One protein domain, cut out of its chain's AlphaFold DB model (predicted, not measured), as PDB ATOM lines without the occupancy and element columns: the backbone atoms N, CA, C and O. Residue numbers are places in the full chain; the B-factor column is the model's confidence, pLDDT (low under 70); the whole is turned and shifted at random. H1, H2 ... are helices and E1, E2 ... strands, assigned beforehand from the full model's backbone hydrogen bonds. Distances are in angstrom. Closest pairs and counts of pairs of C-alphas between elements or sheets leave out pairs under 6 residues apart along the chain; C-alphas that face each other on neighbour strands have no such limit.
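What this domain is: This is residues 169 to 260 of the 511 residues of the protein "Cubilin" of Timema douglasi (UniProt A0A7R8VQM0). With little regular structure, this model is two small loop-rich lobes, E1-E2 hairpin with H1 and E3-E4 hairpin with H2. Its 92 printed residues, under half in named elements, run H1 E1 E2 H2 E3 E4. The class is mixed, the sheets antiparallel, the whole compact: radius of gyration of the C-alphas 13.8 A, spans 38 by 27 by 22 A.

How they stand to each other: Look at hairpin E1, residues 187 to 191, and E2, 194 to 198: N 189 and O 196 are 2.8 A apart, within hydrogen-bond range. H1, residues 171 to 174, has its closest C-alphas to E1 at Cys 172 and Cys 188, 5.7 A. In hairpin E3, residues 227 to 231, and E4, 239 to 243, N 228 and O 242 are 2.8 A apart, within range. H2, residues 219 to 224, has its closest C-alphas to E3 at Ser 220 and Cys 229, 4.9 A. In H2 every O i to N i+4 pair is within range; H1 is too short for one.

Where its parts are: Find C-alpha 171, where H1 begins, at (34.425, -24.191, -19.879). E2 spans 13.4 A; E4 ends at C-alpha 243, (57.984, -33.554, -2.360).

The domain as a whole: C-alphas 173 and 245, the farthest apart, are 39.1 A apart. The printed part has no cut; links H1 to E1 and E2 to H2 are long. Residues under pLDDT 70 include 212 to 214.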
ATOM      1  N   VAL A 169      35.010 -17.717 -22.021       78.69
ATOM      2  CA  VAL A 169      34.539 -19.028 -22.485       78.69
ATOM      3  C   VAL A 169      33.924 -19.764 -21.304       78.69
ATOM      4  O   VAL A 169      34.559 -19.926 -20.277       78.69
ATOM      5  N   ASN A 170      32.706 -20.292 -21.455       80.88
ATOM      6  CA  ASN A 170      32.135 -21.146 -20.416       80.88
ATOM      7  C   ASN A 170      32.695 -22.575 -20.508       80.88
ATOM      8  O   ASN A 170      32.120 -23.430 -21.197       80.88
ATOM      9  N   GLU A 171      33.803 -22.864 -19.822       84.75
ATOM     10  CA  GLU A 171      34.425 -24.191 -19.879       84.75
ATOM     11  C   GLU A 171      33.552 -25.283 -19.251       84.75
ATOM     12  O   GLU A 171      33.588 -26.433 -19.696       84.75
ATOM     13  N   CYS A 172      32.706 -24.929 -18.280       85.25
ATOM     14  CA  CYS A 172      31.756 -25.872 -17.691       85.25
ATOM     15  C   CYS A 172      30.760 -26.403 -18.719       85.25
ATOM     16  O   CYS A 172      30.459 -27.595 -18.715       85.25
ATOM     17  N   ALA A 173      30.255 -25.538 -19.600       84.38
ATOM     18  CA  ALA A 173      29.380 -25.949 -20.692       84.38
ATOM     19  C   ALA A 173      30.169 -26.666 -21.796       84.38
ATOM     20  O   ALA A 173      29.724 -27.694 -22.307       84.38
ATOM     21  N   ARG A 174      31.358 -26.155 -22.133       79.31
ATOM     22  CA  ARG A 174      32.200 -26.674 -23.218       79.31
ATOM     23  C   ARG A 174      32.702 -28.095 -22.971       79.31
ATOM     24  O   ARG A 174      32.754 -28.885 -23.910       79.31
ATOM     25  N   PHE A 175      33.082 -28.414 -21.736       78.06
ATOM     26  CA  PHE A 175      33.654 -29.712 -21.369       78.06
ATOM     27  C   PHE A 175      32.671 -30.627 -20.629       78.06
ATOM     28  O   PHE A 175      33.061 -31.710 -20.180       78.06
ATOM     29  N   ALA A 176      31.396 -30.240 -20.513       82.19
ATOM     30  CA  ALA A 176      30.368 -31.054 -19.873       82.19
ATOM     31  C   ALA A 176      30.309 -32.468 -20.479       82.19
ATOM     32  O   ALA A 176      30.097 -32.641 -21.677       82.19
ATOM     33  N   GLY A 177      30.479 -33.493 -19.639       74.44
ATOM     34  CA  GLY A 177      30.400 -34.898 -20.060       74.44
ATOM     35  C   GLY A 177      31.607 -35.418 -20.851       74.44
ATOM     36  O   GLY A 177      31.563 -36.547 -21.331       74.44
ATOM     37  N   THR A 178      32.676 -34.631 -20.971       77.00
ATOM     38  CA  THR A 178      33.964 -35.057 -21.546       77.00
ATOM     39  C   THR A 178      34.963 -35.372 -20.438       77.00
ATOM     40  O   THR A 178      34.772 -34.927 -19.310       77.00
ATOM     41  N   ASP A 179      36.035 -36.098 -20.745       71.25
ATOM     42  CA  ASP A 179      37.161 -36.379 -19.840       71.25
ATOM     43  C   ASP A 179      37.946 -35.122 -19.422       71.25
ATOM     44  O   ASP A 179      38.551 -35.103 -18.352       71.25
ATOM     45  N   LEU A 180      37.862 -34.048 -20.214       66.25
ATOM     46  CA  LEU A 180      38.413 -32.726 -19.900       66.25
ATOM     47  C   LEU A 180      37.532 -31.913 -18.923       66.25
ATOM     48  O   LEU A 180      37.943 -30.859 -18.445       66.25
ATOM     49  N   GLY A 181      36.311 -32.365 -18.617       77.00
ATOM     50  CA  GLY A 181      35.386 -31.704 -17.685       77.00
ATOM     51  C   GLY A 181      35.463 -32.229 -16.246       77.00
ATOM     52  O   GLY A 181      36.199 -33.165 -15.945       77.00
ATOM     53  N   CYS A 182      34.665 -31.658 -15.337       87.62
ATOM     54  CA  CYS A 182      34.574 -32.128 -13.947       87.62
ATOM     55  C   CYS A 182      33.957 -33.536 -13.848       87.62
ATOM     56  O   CYS A 182      32.849 -33.770 -14.330       87.62
ATOM     57  N   GLN A 183      34.642 -34.455 -13.162       88.00
ATOM     58  CA  GLN A 183      34.268 -35.867 -13.042       88.00
ATOM     59  C   GLN A 183      33.673 -36.223 -11.676       88.00
ATOM     60  O   GLN A 183      33.626 -35.417 -10.748       88.00
ATOM     61  N   ASN A 184      33.210 -37.472 -11.547       88.06
ATOM     62  CA  ASN A 184      32.778 -38.079 -10.281       88.06
ATOM     63  C   ASN A 184      31.678 -37.291  -9.544       88.06
ATOM     64  O   ASN A 184      31.594 -37.266  -8.314       88.06
ATOM     65  N   GLY A 185      30.800 -36.650 -10.320       86.31
ATOM     66  CA  GLY A 185      29.685 -35.861  -9.805       86.31
ATOM     67  C   GLY A 185      30.099 -34.535  -9.162       86.31
ATOM     68  O   GLY A 185      29.308 -33.979  -8.396       86.31
ATOM     69  N   ALA A 186      31.313 -34.055  -9.430       90.25
ATOM     70  CA  ALA A 186      31.769 -32.735  -9.023       90.25
ATOM     71  C   ALA A 186      30.919 -31.612  -9.638       90.25
ATOM     72  O   ALA A 186      30.392 -31.741 -10.745       90.25
ATOM     73  N   THR A 187      30.799 -30.504  -8.909       94.00
ATOM     74  CA  THR A 187      30.080 -29.310  -9.368       94.00
ATOM     75  C   THR A 187      31.053 -28.398 -10.103       94.00
ATOM     76  O   THR A 187      32.043 -27.972  -9.518       94.00
ATOM     77  N   CYS A 188      30.777 -28.079 -11.366       93.50
ATOM     78  CA  CYS A 188      31.589 -27.135 -12.131       93.50
ATOM     79  C   CYS A 188      31.160 -25.688 -11.868       93.50
ATOM     80  O   CYS A 188      29.964 -25.392 -11.861       93.50
ATOM     81  N   VAL A 189      32.132 -24.795 -11.687       94.44
ATOM     82  CA  VAL A 189      31.938 -23.352 -11.519       94.44
ATOM     83  C   VAL A 189      32.764 -22.615 -12.568       94.44
ATOM     84  O   VAL A 189      33.991 -22.673 -12.542       94.44
ATOM     85  N   ASN A 190      32.085 -21.910 -13.475       89.19
ATOM     86  CA  ASN A 190      32.742 -21.096 -14.493       89.19
ATOM     87  C   ASN A 190      33.298 -19.809 -13.877       89.19
ATOM     88  O   ASN A 190      32.614 -19.167 -13.072       89.19
ATOM     89  N   LYS A 191      34.515 -19.420 -14.253       88.56
ATOM     90  CA  LYS A 191      35.186 -18.211 -13.775       88.56
ATOM     91  C   LYS A 191      35.809 -17.459 -14.960       88.56
ATOM     92  O   LYS A 191      36.117 -18.058 -15.972       88.56
ATOM     93  N   PRO A 192      36.075 -16.151 -14.834       86.81
ATOM     94  CA  PRO A 192      36.741 -15.416 -15.902       86.81
ATOM     95  C   PRO A 192      38.114 -16.013 -16.256       86.81
ATOM     96  O   PRO A 192      39.031 -16.024 -15.430       86.81
ATOM     97  N   GLY A 193      38.241 -16.493 -17.488       79.56
ATOM     98  CA  GLY A 193      39.405 -17.121 -18.088       79.56
ATOM     99  C   GLY A 193      39.705 -18.538 -17.592       79.56
ATOM    100  O   GLY A 193      40.823 -18.996 -17.847       79.56
ATOM    101  N   THR A 194      38.814 -19.192 -16.835       83.81
ATOM    102  CA  THR A 194      39.053 -20.535 -16.275       83.81
ATOM    103  C   THR A 194      37.797 -21.165 -15.656       83.81
ATOM    104  O   THR A 194      36.786 -20.523 -15.430       83.81
ATOM    105  N   TYR A 195      37.890 -22.403 -15.187       85.44
ATOM    106  CA  TYR A 195      36.833 -23.045 -14.410       85.44
ATOM    107  C   TYR A 195      37.392 -23.784 -13.203       85.44
ATOM    108  O   TYR A 195      38.565 -24.150 -13.136       85.44
ATOM    109  N   GLU A 196      36.527 -24.001 -12.220       87.25
ATOM    110  CA  GLU A 196      36.841 -24.755 -11.016       87.25
ATOM    111  C   GLU A 196      35.861 -25.914 -10.840       87.25
ATOM    112  O   GLU A 196      34.644 -25.738 -10.894       87.25
ATOM    113  N   CYS A 197      36.396 -27.103 -10.570       89.19
ATOM    114  CA  CYS A 197      35.603 -28.253 -10.167       89.19
ATOM    115  C   CYS A 197      35.563 -28.357  -8.639       89.19
ATOM    116  O   CYS A 197      36.560 -28.672  -7.992       89.19
ATOM    117  N   VAL A 198      34.386 -28.152  -8.053       89.62
ATOM    118  CA  VAL A 198      34.137 -28.421  -6.636       89.62
ATOM    119  C   VAL A 198      33.897 -29.917  -6.471       89.62
ATOM    120  O   VAL A 198      32.816 -30.441  -6.763       89.62
ATOM    121  N   CYS A 199      34.935 -30.619  -6.029       86.00
ATOM    122  CA  CYS A 199      34.898 -32.066  -5.888       86.00
ATOM    123  C   CYS A 199      33.965 -32.520  -4.760       86.00
ATOM    124  O   CYS A 199      33.859 -31.888  -3.707       86.00
ATOM    125  N   ARG A 200      33.300 -33.665  -4.966       84.62
ATOM    126  CA  ARG A 200      32.556 -34.345  -3.897       84.62
ATOM    127  C   ARG A 200      33.510 -34.893  -2.841       84.62
ATOM    128  O   ARG A 200      34.673 -35.175  -3.124       84.62
ATOM    129  N   GLN A 201      32.989 -35.098  -1.631       77.69
ATOM    130  CA  GLN A 201      33.747 -35.690  -0.532       77.69
ATOM    131  C   GLN A 201      34.405 -37.006  -0.973       77.69
ATOM    132  O   GLN A 201      33.733 -37.907  -1.476       77.69
ATOM    133  N   GLY A 202      35.719 -37.101  -0.774       70.31
ATOM    134  CA  GLY A 202      36.507 -38.263  -1.174       70.31
ATOM    135  C   GLY A 202      37.128 -38.178  -2.570       70.31
ATOM    136  O   GLY A 202      37.772 -39.147  -2.961       70.31
ATOM    137  N   PHE A 203      36.963 -37.068  -3.302       76.62
ATOM    138  CA  PHE A 203      37.598 -36.828  -4.603       76.62
ATOM    139  C   PHE A 203      38.347 -35.487  -4.655       76.62
ATOM    140  O   PHE A 203      37.997 -34.555  -3.931       76.62
ATOM    141  N   TYR A 204      39.372 -35.380  -5.504       71.88
ATOM    142  CA  TYR A 204      40.189 -34.173  -5.690       71.88
ATOM    143  C   TYR A 204      40.892 -34.145  -7.064       71.88
ATOM    144  O   TYR A 204      40.715 -35.043  -7.889       71.88
ATOM    145  N   GLY A 205      41.683 -33.096  -7.313       70.25
ATOM    146  CA  GLY A 205      42.305 -32.804  -8.609       70.25
ATOM    147  C   GLY A 205      41.491 -31.786  -9.411       70.25
ATOM    148  O   GLY A 205      40.324 -31.547  -9.113       70.25
ATOM    149  N   ASN A 206      42.102 -31.190 -10.436       72.81
ATOM    150  CA  ASN A 206      41.487 -30.149 -11.272       72.81
ATOM    151  C   ASN A 206      40.190 -30.602 -11.967       72.81
ATOM    152  O   ASN A 206      39.292 -29.793 -12.165       72.81
ATOM    153  N   HIS A 207      40.066 -31.894 -12.274       82.75
ATOM    154  CA  HIS A 207      38.864 -32.501 -12.852       82.75
ATOM    155  C   HIS A 207      38.179 -33.489 -11.896       82.75
ATOM    156  O   HIS A 207      37.308 -34.245 -12.314       82.75
ATOM    157  N   CYS A 208      38.547 -33.504 -10.609       84.50
ATOM    158  CA  CYS A 208      37.983 -34.398  -9.589       84.50
ATOM    159  C   CYS A 208      38.054 -35.898  -9.926       84.50
ATOM    160  O   CYS A 208      37.183 -36.674  -9.531       84.50
ATOM    161  N   THR A 209      39.081 -36.318 -10.664       81.00
ATOM    162  CA  THR A 209      39.318 -37.714 -11.062       81.00
ATOM    163  C   THR A 209      40.012 -38.545  -9.981       81.00
ATOM    164  O   THR A 209      39.952 -39.771 -10.032       81.00
ATOM    165  N   LEU A 210      40.637 -37.902  -8.992       73.38
ATOM    166  CA  LEU A 210      41.493 -38.538  -7.983       73.38
ATOM    167  C   LEU A 210      40.706 -38.818  -6.692       73.38
ATOM    168  O   LEU A 210      39.809 -38.045  -6.369       73.38
ATOM    169  N   LYS A 211      41.028 -39.885  -5.941       72.25
ATOM    170  CA  LYS A 211      40.273 -40.346  -4.751       72.25
ATOM    171  C   LYS A 211      41.077 -40.240  -3.443       72.25
ATOM    172  O   LYS A 211      42.239 -40.625  -3.387       72.25
ATOM    173  N   THR A 212      40.453 -39.752  -2.372       60.62
ATOM    174  CA  THR A 212      41.043 -39.569  -1.028       60.62
ATOM    175  C   THR A 212      41.437 -40.903  -0.363       60.62
ATOM    176  O   THR A 212      40.669 -41.863  -0.408       60.62
ATOM    177  N   ASN A 213      42.594 -40.924   0.323       62.09
ATOM    178  CA  ASN A 213      43.214 -42.055   1.053       62.09
ATOM    179  C   ASN A 213      43.765 -43.209   0.200       62.09
ATOM    180  O   ASN A 213      44.086 -44.271   0.735       62.09
ATOM    181  N   ASP A 214      43.901 -43.011  -1.108       68.06
ATOM    182  CA  ASP A 214      44.396 -44.040  -2.018       68.06
ATOM    183  C   ASP A 214      45.900 -43.882  -2.289       68.06
ATOM    184  O   ASP A 214      46.329 -43.974  -3.434       68.06
ATOM    185  N   CYS A 215      46.728 -43.596  -1.269       73.62
ATOM    186  CA  CYS A 215      48.183 -43.690  -1.435       73.62
ATOM    187  C   CYS A 215      48.572 -45.169  -1.595       73.62
ATOM    188  O   CYS A 215      48.744 -45.902  -0.621       73.62
ATOM    189  N   SER A 216      48.720 -45.595  -2.843       70.62
ATOM    190  CA  SER A 216      49.308 -46.862  -3.261       70.62
ATOM    191  C   SER A 216      50.598 -46.573  -4.039       70.62
ATOM    192  O   SER A 216      50.868 -45.432  -4.432       70.62
ATOM    193  N   ALA A 217      51.433 -47.591  -4.262       61.53
ATOM    194  CA  ALA A 217      52.692 -47.409  -4.988       61.53
ATOM    195  C   ALA A 217      52.476 -46.869  -6.415       61.53
ATOM    196  O   ALA A 217      53.280 -46.076  -6.893       61.53
ATOM    197  N   SER A 218      51.375 -47.253  -7.069       64.56
ATOM    198  CA  SER A 218      51.022 -46.812  -8.422       64.56
ATOM    199  C   SER A 218      50.380 -45.427  -8.469       64.56
ATOM    200  O   SER A 218      50.565 -44.719  -9.444       64.56
ATOM    201  N   SER A 219      49.659 -45.013  -7.425       69.56
ATOM    202  CA  SER A 219      49.013 -43.695  -7.396       69.56
ATOM    203  C   SER A 219      49.943 -42.595  -6.882       69.56
ATOM    204  O   SER A 219      49.687 -41.421  -7.104       69.56
ATOM    205  N   SER A 220      51.062 -42.925  -6.231       72.19
ATOM    206  CA  SER A 220      51.985 -41.908  -5.702       72.19
ATOM    207  C   SER A 220      52.543 -40.964  -6.778       72.19
ATOM    208  O   SER A 220      52.664 -39.769  -6.514       72.19
ATOM    209  N   SER A 221      52.825 -41.462  -7.991       75.19
ATOM    210  CA  SER A 221      53.210 -40.606  -9.122       75.19
ATOM    211  C   SER A 221      52.047 -39.769  -9.641       75.19
ATOM    212  O   SER A 221      52.233 -38.600  -9.938       75.19
ATOM    213  N   ASP A 222      50.842 -40.324  -9.706       77.56
ATOM    214  CA  ASP A 222      49.686 -39.623 -10.280       77.56
ATOM    215  C   ASP A 222      49.151 -38.534  -9.338       77.56
ATOM    216  O   ASP A 222      48.663 -37.496  -9.777       77.56
ATOM    217  N   LEU A 223      49.267 -38.757  -8.026       80.06
ATOM    218  CA  LEU A 223      48.748 -37.869  -6.989       80.06
ATOM    219  C   LEU A 223      49.747 -36.786  -6.574       80.06
ATOM    220  O   LEU A 223      49.338 -35.661  -6.293       80.06
ATOM    221  N   CYS A 224      51.039 -37.120  -6.500       86.75
ATOM    222  CA  CYS A 224      52.069 -36.196  -6.029       86.75
ATOM    223  C   CYS A 224      53.047 -35.753  -7.120       86.75
ATOM    224  O   CYS A 224      53.810 -34.828  -6.856       86.75
ATOM    225  N   VAL A 225      53.016 -36.359  -8.316       89.38
ATOM    226  CA  VAL A 225      53.878 -36.081  -9.484       89.38
ATOM    227  C   VAL A 225      55.364 -36.232  -9.156       89.38
ATOM    228  O   VAL A 225      55.952 -37.299  -9.349       89.38
ATOM    229  N   HIS A 226      55.971 -35.204  -8.571       89.62
ATOM    230  CA  HIS A 226      57.351 -35.208  -8.102       89.62
ATOM    231  C   HIS A 226      57.443 -35.438  -6.590       89.62
ATOM    232  O   HIS A 226      58.243 -34.812  -5.904       89.62
ATOM    233  N   GLY A 227      56.635 -36.344  -6.041       88.50
ATOM    234  CA  GLY A 227      56.592 -36.594  -4.602       88.50
ATOM    235  C   GLY A 227      56.161 -38.005  -4.238       88.50
ATOM    236  O   GLY A 227      55.865 -38.832  -5.099       88.50
ATOM    237  N   VAL A 228      56.148 -38.275  -2.938       88.69
ATOM    238  CA  VAL A 228      55.646 -39.517  -2.354       88.69
ATOM    239  C   VAL A 228      54.361 -39.213  -1.594       88.69
ATOM    240  O   VAL A 228      54.329 -38.324  -0.742       88.69
ATOM    241  N   CYS A 229      53.308 -39.964  -1.906       87.50
ATOM    242  CA  CYS A 229      52.021 -39.873  -1.229       87.50
ATOM    243  C   CYS A 229      52.097 -40.593   0.119       87.50
ATOM    244  O   CYS A 229      52.511 -41.751   0.191       87.50
ATOM    245  N   VAL A 230      51.655 -39.931   1.184       85.88
ATOM    246  CA  VAL A 230      51.479 -40.539   2.507       85.88
ATOM    247  C   VAL A 230      50.088 -40.236   3.039       85.88
ATOM    248  O   VAL A 230      49.685 -39.079   3.152       85.88
ATOM    249  N   ASN A 231      49.352 -41.290   3.394       82.56
ATOM    250  CA  ASN A 231      48.026 -41.158   3.987       82.56
ATOM    251  C   ASN A 231      48.129 -40.413   5.328       82.56
ATOM    252  O   ASN A 231      48.901 -40.794   6.207       82.56
ATOM    253  N   GLN A 232      47.330 -39.364   5.492       80.44
ATOM    254  CA  GLN A 232      47.246 -38.560   6.705       80.44
ATOM    255  C   GLN A 232      45.799 -38.152   6.954       80.44
ATOM    256  O   GLN A 232      45.264 -37.247   6.323       80.44
ATOM    257  N   ILE A 233      45.188 -38.800   7.945       68.19
ATOM    258  CA  ILE A 233      43.773 -38.632   8.307       68.19
ATOM    259  C   ILE A 233      43.463 -37.192   8.758       68.19
ATOM    260  O   ILE A 233      42.342 -36.722   8.595       68.19
ATOM    261  N   SER A 234      44.453 -36.481   9.306       72.25
ATOM    262  CA  SER A 234      44.335 -35.084   9.738       72.25
ATOM    263  C   SER A 234      44.515 -34.063   8.614       72.25
ATOM    264  O   SER A 234      44.214 -32.888   8.816       72.25
ATOM    265  N   ALA A 235      45.021 -34.472   7.447       70.31
ATOM    266  CA  ALA A 235      45.137 -33.581   6.303       70.31
ATOM    267  C   ALA A 235      43.754 -33.382   5.675       70.31
ATOM    268  O   ALA A 235      42.991 -34.333   5.519       70.31
ATOM    269  N   THR A 236      43.444 -32.160   5.236       69.81
ATOM    270  CA  THR A 236      42.164 -31.815   4.585       69.81
ATOM    271  C   THR A 236      41.832 -32.730   3.397       69.81
ATOM    272  O   THR A 236      40.664 -32.950   3.094       69.81
ATOM    273  N   ARG A 237      42.858 -33.291   2.742       69.25
ATOM    274  CA  ARG A 237      42.744 -34.183   1.579       69.25
ATOM    275  C   ARG A 237      42.877 -35.677   1.920       69.25
ATOM    276  O   ARG A 237      42.817 -36.491   1.008       69.25
ATOM    277  N   GLY A 238      43.070 -36.042   3.194       77.25
ATOM    278  CA  GLY A 238      43.285 -37.421   3.676       77.25
ATOM    279  C   GLY A 238      44.667 -38.021   3.367       77.25
ATOM    280  O   GLY A 238      45.037 -39.081   3.873       77.25
ATOM    281  N   PHE A 239      45.480 -37.314   2.590       79.25
ATOM    282  CA  PHE A 239      46.887 -37.606   2.350       79.25
ATOM    283  C   PHE A 239      47.679 -36.297   2.280       79.25
ATOM    284  O   PHE A 239      47.110 -35.215   2.114       79.25
ATOM    285  N   THR A 240      48.996 -36.409   2.407       86.19
ATOM    286  CA  THR A 240      49.945 -35.331   2.125       86.19
ATOM    287  C   THR A 240      50.999 -35.820   1.136       86.19
ATOM    288  O   THR A 240      51.277 -37.020   1.056       86.19
ATOM    289  N   CYS A 241      51.566 -34.900   0.361       89.19
ATOM    290  CA  CYS A 241      52.664 -35.190  -0.548       89.19
ATOM    291  C   CYS A 241      53.978 -34.737   0.081       89.19
ATOM    292  O   CYS A 241      54.147 -33.565   0.415       89.19
ATOM    293  N   ILE A 242      54.921 -35.665   0.218       89.75
ATOM    294  CA  ILE A 242      56.308 -35.343   0.551       89.75
ATOM    295  C   ILE A 242      57.034 -35.138  -0.773       89.75
ATOM    296  O   ILE A 242      57.264 -36.097  -1.514       89.75
ATOM    297  N   CYS A 243      57.351 -33.889  -1.094       91.12
ATOM    298  CA  CYS A 243      57.984 -33.554  -2.360       91.12
ATOM    299  C   CYS A 243      59.428 -34.043  -2.426       91.12
ATOM    300  O   CYS A 243      60.160 -34.034  -1.434       91.12
ATOM    301  N   LYS A 244      59.826 -34.494  -3.617       88.62
ATOM    302  CA  LYS A 244      61.232 -34.699  -3.960       88.62
ATOM    303  C   LYS A 244      61.931 -33.337  -3.959       88.62
ATOM    304  O   LYS A 244      61.290 -32.300  -4.111       88.62
ATOM    305  N   GLN A 245      63.249 -33.355  -3.783       86.06
ATOM    306  CA  GLN A 245      64.071 -32.147  -3.833       86.06
ATOM    307  C   GLN A 245      63.815 -31.353  -5.127       86.06
ATOM    308  O   GLN A 245      63.605 -31.964  -6.173       86.06
ATOM    309  N   GLY A 246      63.802 -30.021  -5.022       87.06
ATOM    310  CA  GLY A 246      63.513 -29.099  -6.129       87.06
ATOM    311  C   GLY A 246      62.024 -28.860  -6.396       87.06
ATOM    312  O   GLY A 246      61.672 -28.065  -7.255       87.06
ATOM    313  N   TRP A 247      61.123 -29.504  -5.646       92.62
ATOM    314  CA  TRP A 247      59.678 -29.337  -5.809       92.62
ATOM    315  C   TRP A 247      59.001 -28.936  -4.506       92.62
ATOM    316  O   TRP A 247      59.342 -29.424  -3.426       92.62
ATOM    317  N   THR A 248      57.981 -28.093  -4.615       92.69
ATOM    318  CA  THR A 248      57.100 -27.710  -3.514       92.69
ATOM    319  C   THR A 248      55.636 -27.971  -3.861       92.69
ATOM    320  O   THR A 248      55.263 -28.216  -5.014       92.69
ATOM    321  N   VAL A 249      54.799 -27.997  -2.826       90.75
ATOM    322  CA  VAL A 249      53.368 -28.263  -2.965       90.75
ATOM    323  C   VAL A 249      52.659 -27.069  -3.593       90.75
ATOM    324  O   VAL A 249      52.766 -25.944  -3.115       90.75
ATOM    325  N   ASP A 250      51.870 -27.333  -4.627       88.06
ATOM    326  CA  ASP A 250      50.925 -26.362  -5.159       88.06
ATOM    327  C   ASP A 250      49.770 -26.169  -4.158       88.06
ATOM    328  O   ASP A 250      49.189 -27.132  -3.642       88.06
ATOM    329  N   ALA A 251      49.432 -24.915  -3.859       80.75
ATOM    330  CA  ALA A 251      48.451 -24.590  -2.825       80.75
ATOM    331  C   ALA A 251      47.039 -25.131  -3.142       80.75
ATOM    332  O   ALA A 251      46.294 -25.517  -2.233       80.75
ATOM    333  N   VAL A 252      46.677 -25.216  -4.426       78.94
ATOM    334  CA  VAL A 252      45.333 -25.579  -4.901       78.94
ATOM    335  C   VAL A 252      45.153 -27.093  -4.964       78.94
ATOM    336  O   VAL A 252      44.138 -27.625  -4.507       78.94
ATOM    337  N   THR A 253      46.150 -27.809  -5.474       77.19
ATOM    338  CA  THR A 253      46.099 -29.260  -5.698       77.19
ATOM    339  C   THR A 253      46.731 -30.060  -4.562       77.19
ATOM    340  O   THR A 253      46.272 -31.160  -4.261       77.19
ATOM    341  N   GLY A 254      47.737 -29.509  -3.874       81.75
ATOM    342  CA  GLY A 254      48.550 -30.221  -2.883       81.75
ATOM    343  C   GLY A 254      49.594 -31.157  -3.462       81.75
ATOM    344  O   GLY A 254      50.247 -31.856  -2.690       81.75
ATOM    345  N   ALA A 255      49.718 -31.201  -4.787       87.00
ATOM    346  CA  ALA A 255      50.696 -32.015  -5.486       87.00
ATOM    347  C   ALA A 255      52.030 -31.267  -5.615       87.00
ATOM    348  O   ALA A 255      52.060 -30.035  -5.644       87.00
ATOM    349  N   CYS A 256      53.131 -32.007  -5.750       92.06
ATOM    350  CA  CYS A 256      54.475 -31.450  -5.916       92.06
ATOM    351  C   CYS A 256      54.708 -31.054  -7.377       92.06
ATOM    352  O   CYS A 256      55.403 -31.739  -8.129       92.06
ATOM    353  N   THR A 257      54.030 -29.988  -7.797       92.00
ATOM    354  CA  THR A 257      54.019 -29.494  -9.184       92.00
ATOM    355  C   THR A 257      54.602 -28.100  -9.318       92.00
ATOM    356  O   THR A 257      54.923 -27.687 -10.429       92.00
ATOM    357  N   GLN A 258      54.777 -27.392  -8.202       92.75
ATOM    358  CA  GLN A 258      55.445 -26.109  -8.209       92.75
ATOM    359  C   GLN A 258      56.949 -26.340  -8.096       92.75
ATOM    360  O   GLN A 258      57.433 -26.926  -7.127       92.75
ATOM    361  N   ASP A 259      57.662 -25.897  -9.119       93.06
ATOM    362  CA  ASP A 259      59.116 -25.879  -9.153       93.06
ATOM    363  C   ASP A 259      59.659 -24.884  -8.117       93.06
ATOM    364  O   ASP A 259      59.091 -23.800  -7.933       93.06
ATOM    365  N   ILE A 260      60.716 -25.266  -7.404       89.81
ATOM    366  CA  ILE A 260      61.414 -24.349  -6.502       89.81
ATOM    367  C   ILE A 260      62.427 -23.590  -7.343       89.81
ATOM    368  O   ILE A 260      63.381 -24.184  -7.808       89.81
TER     369      ILE A 260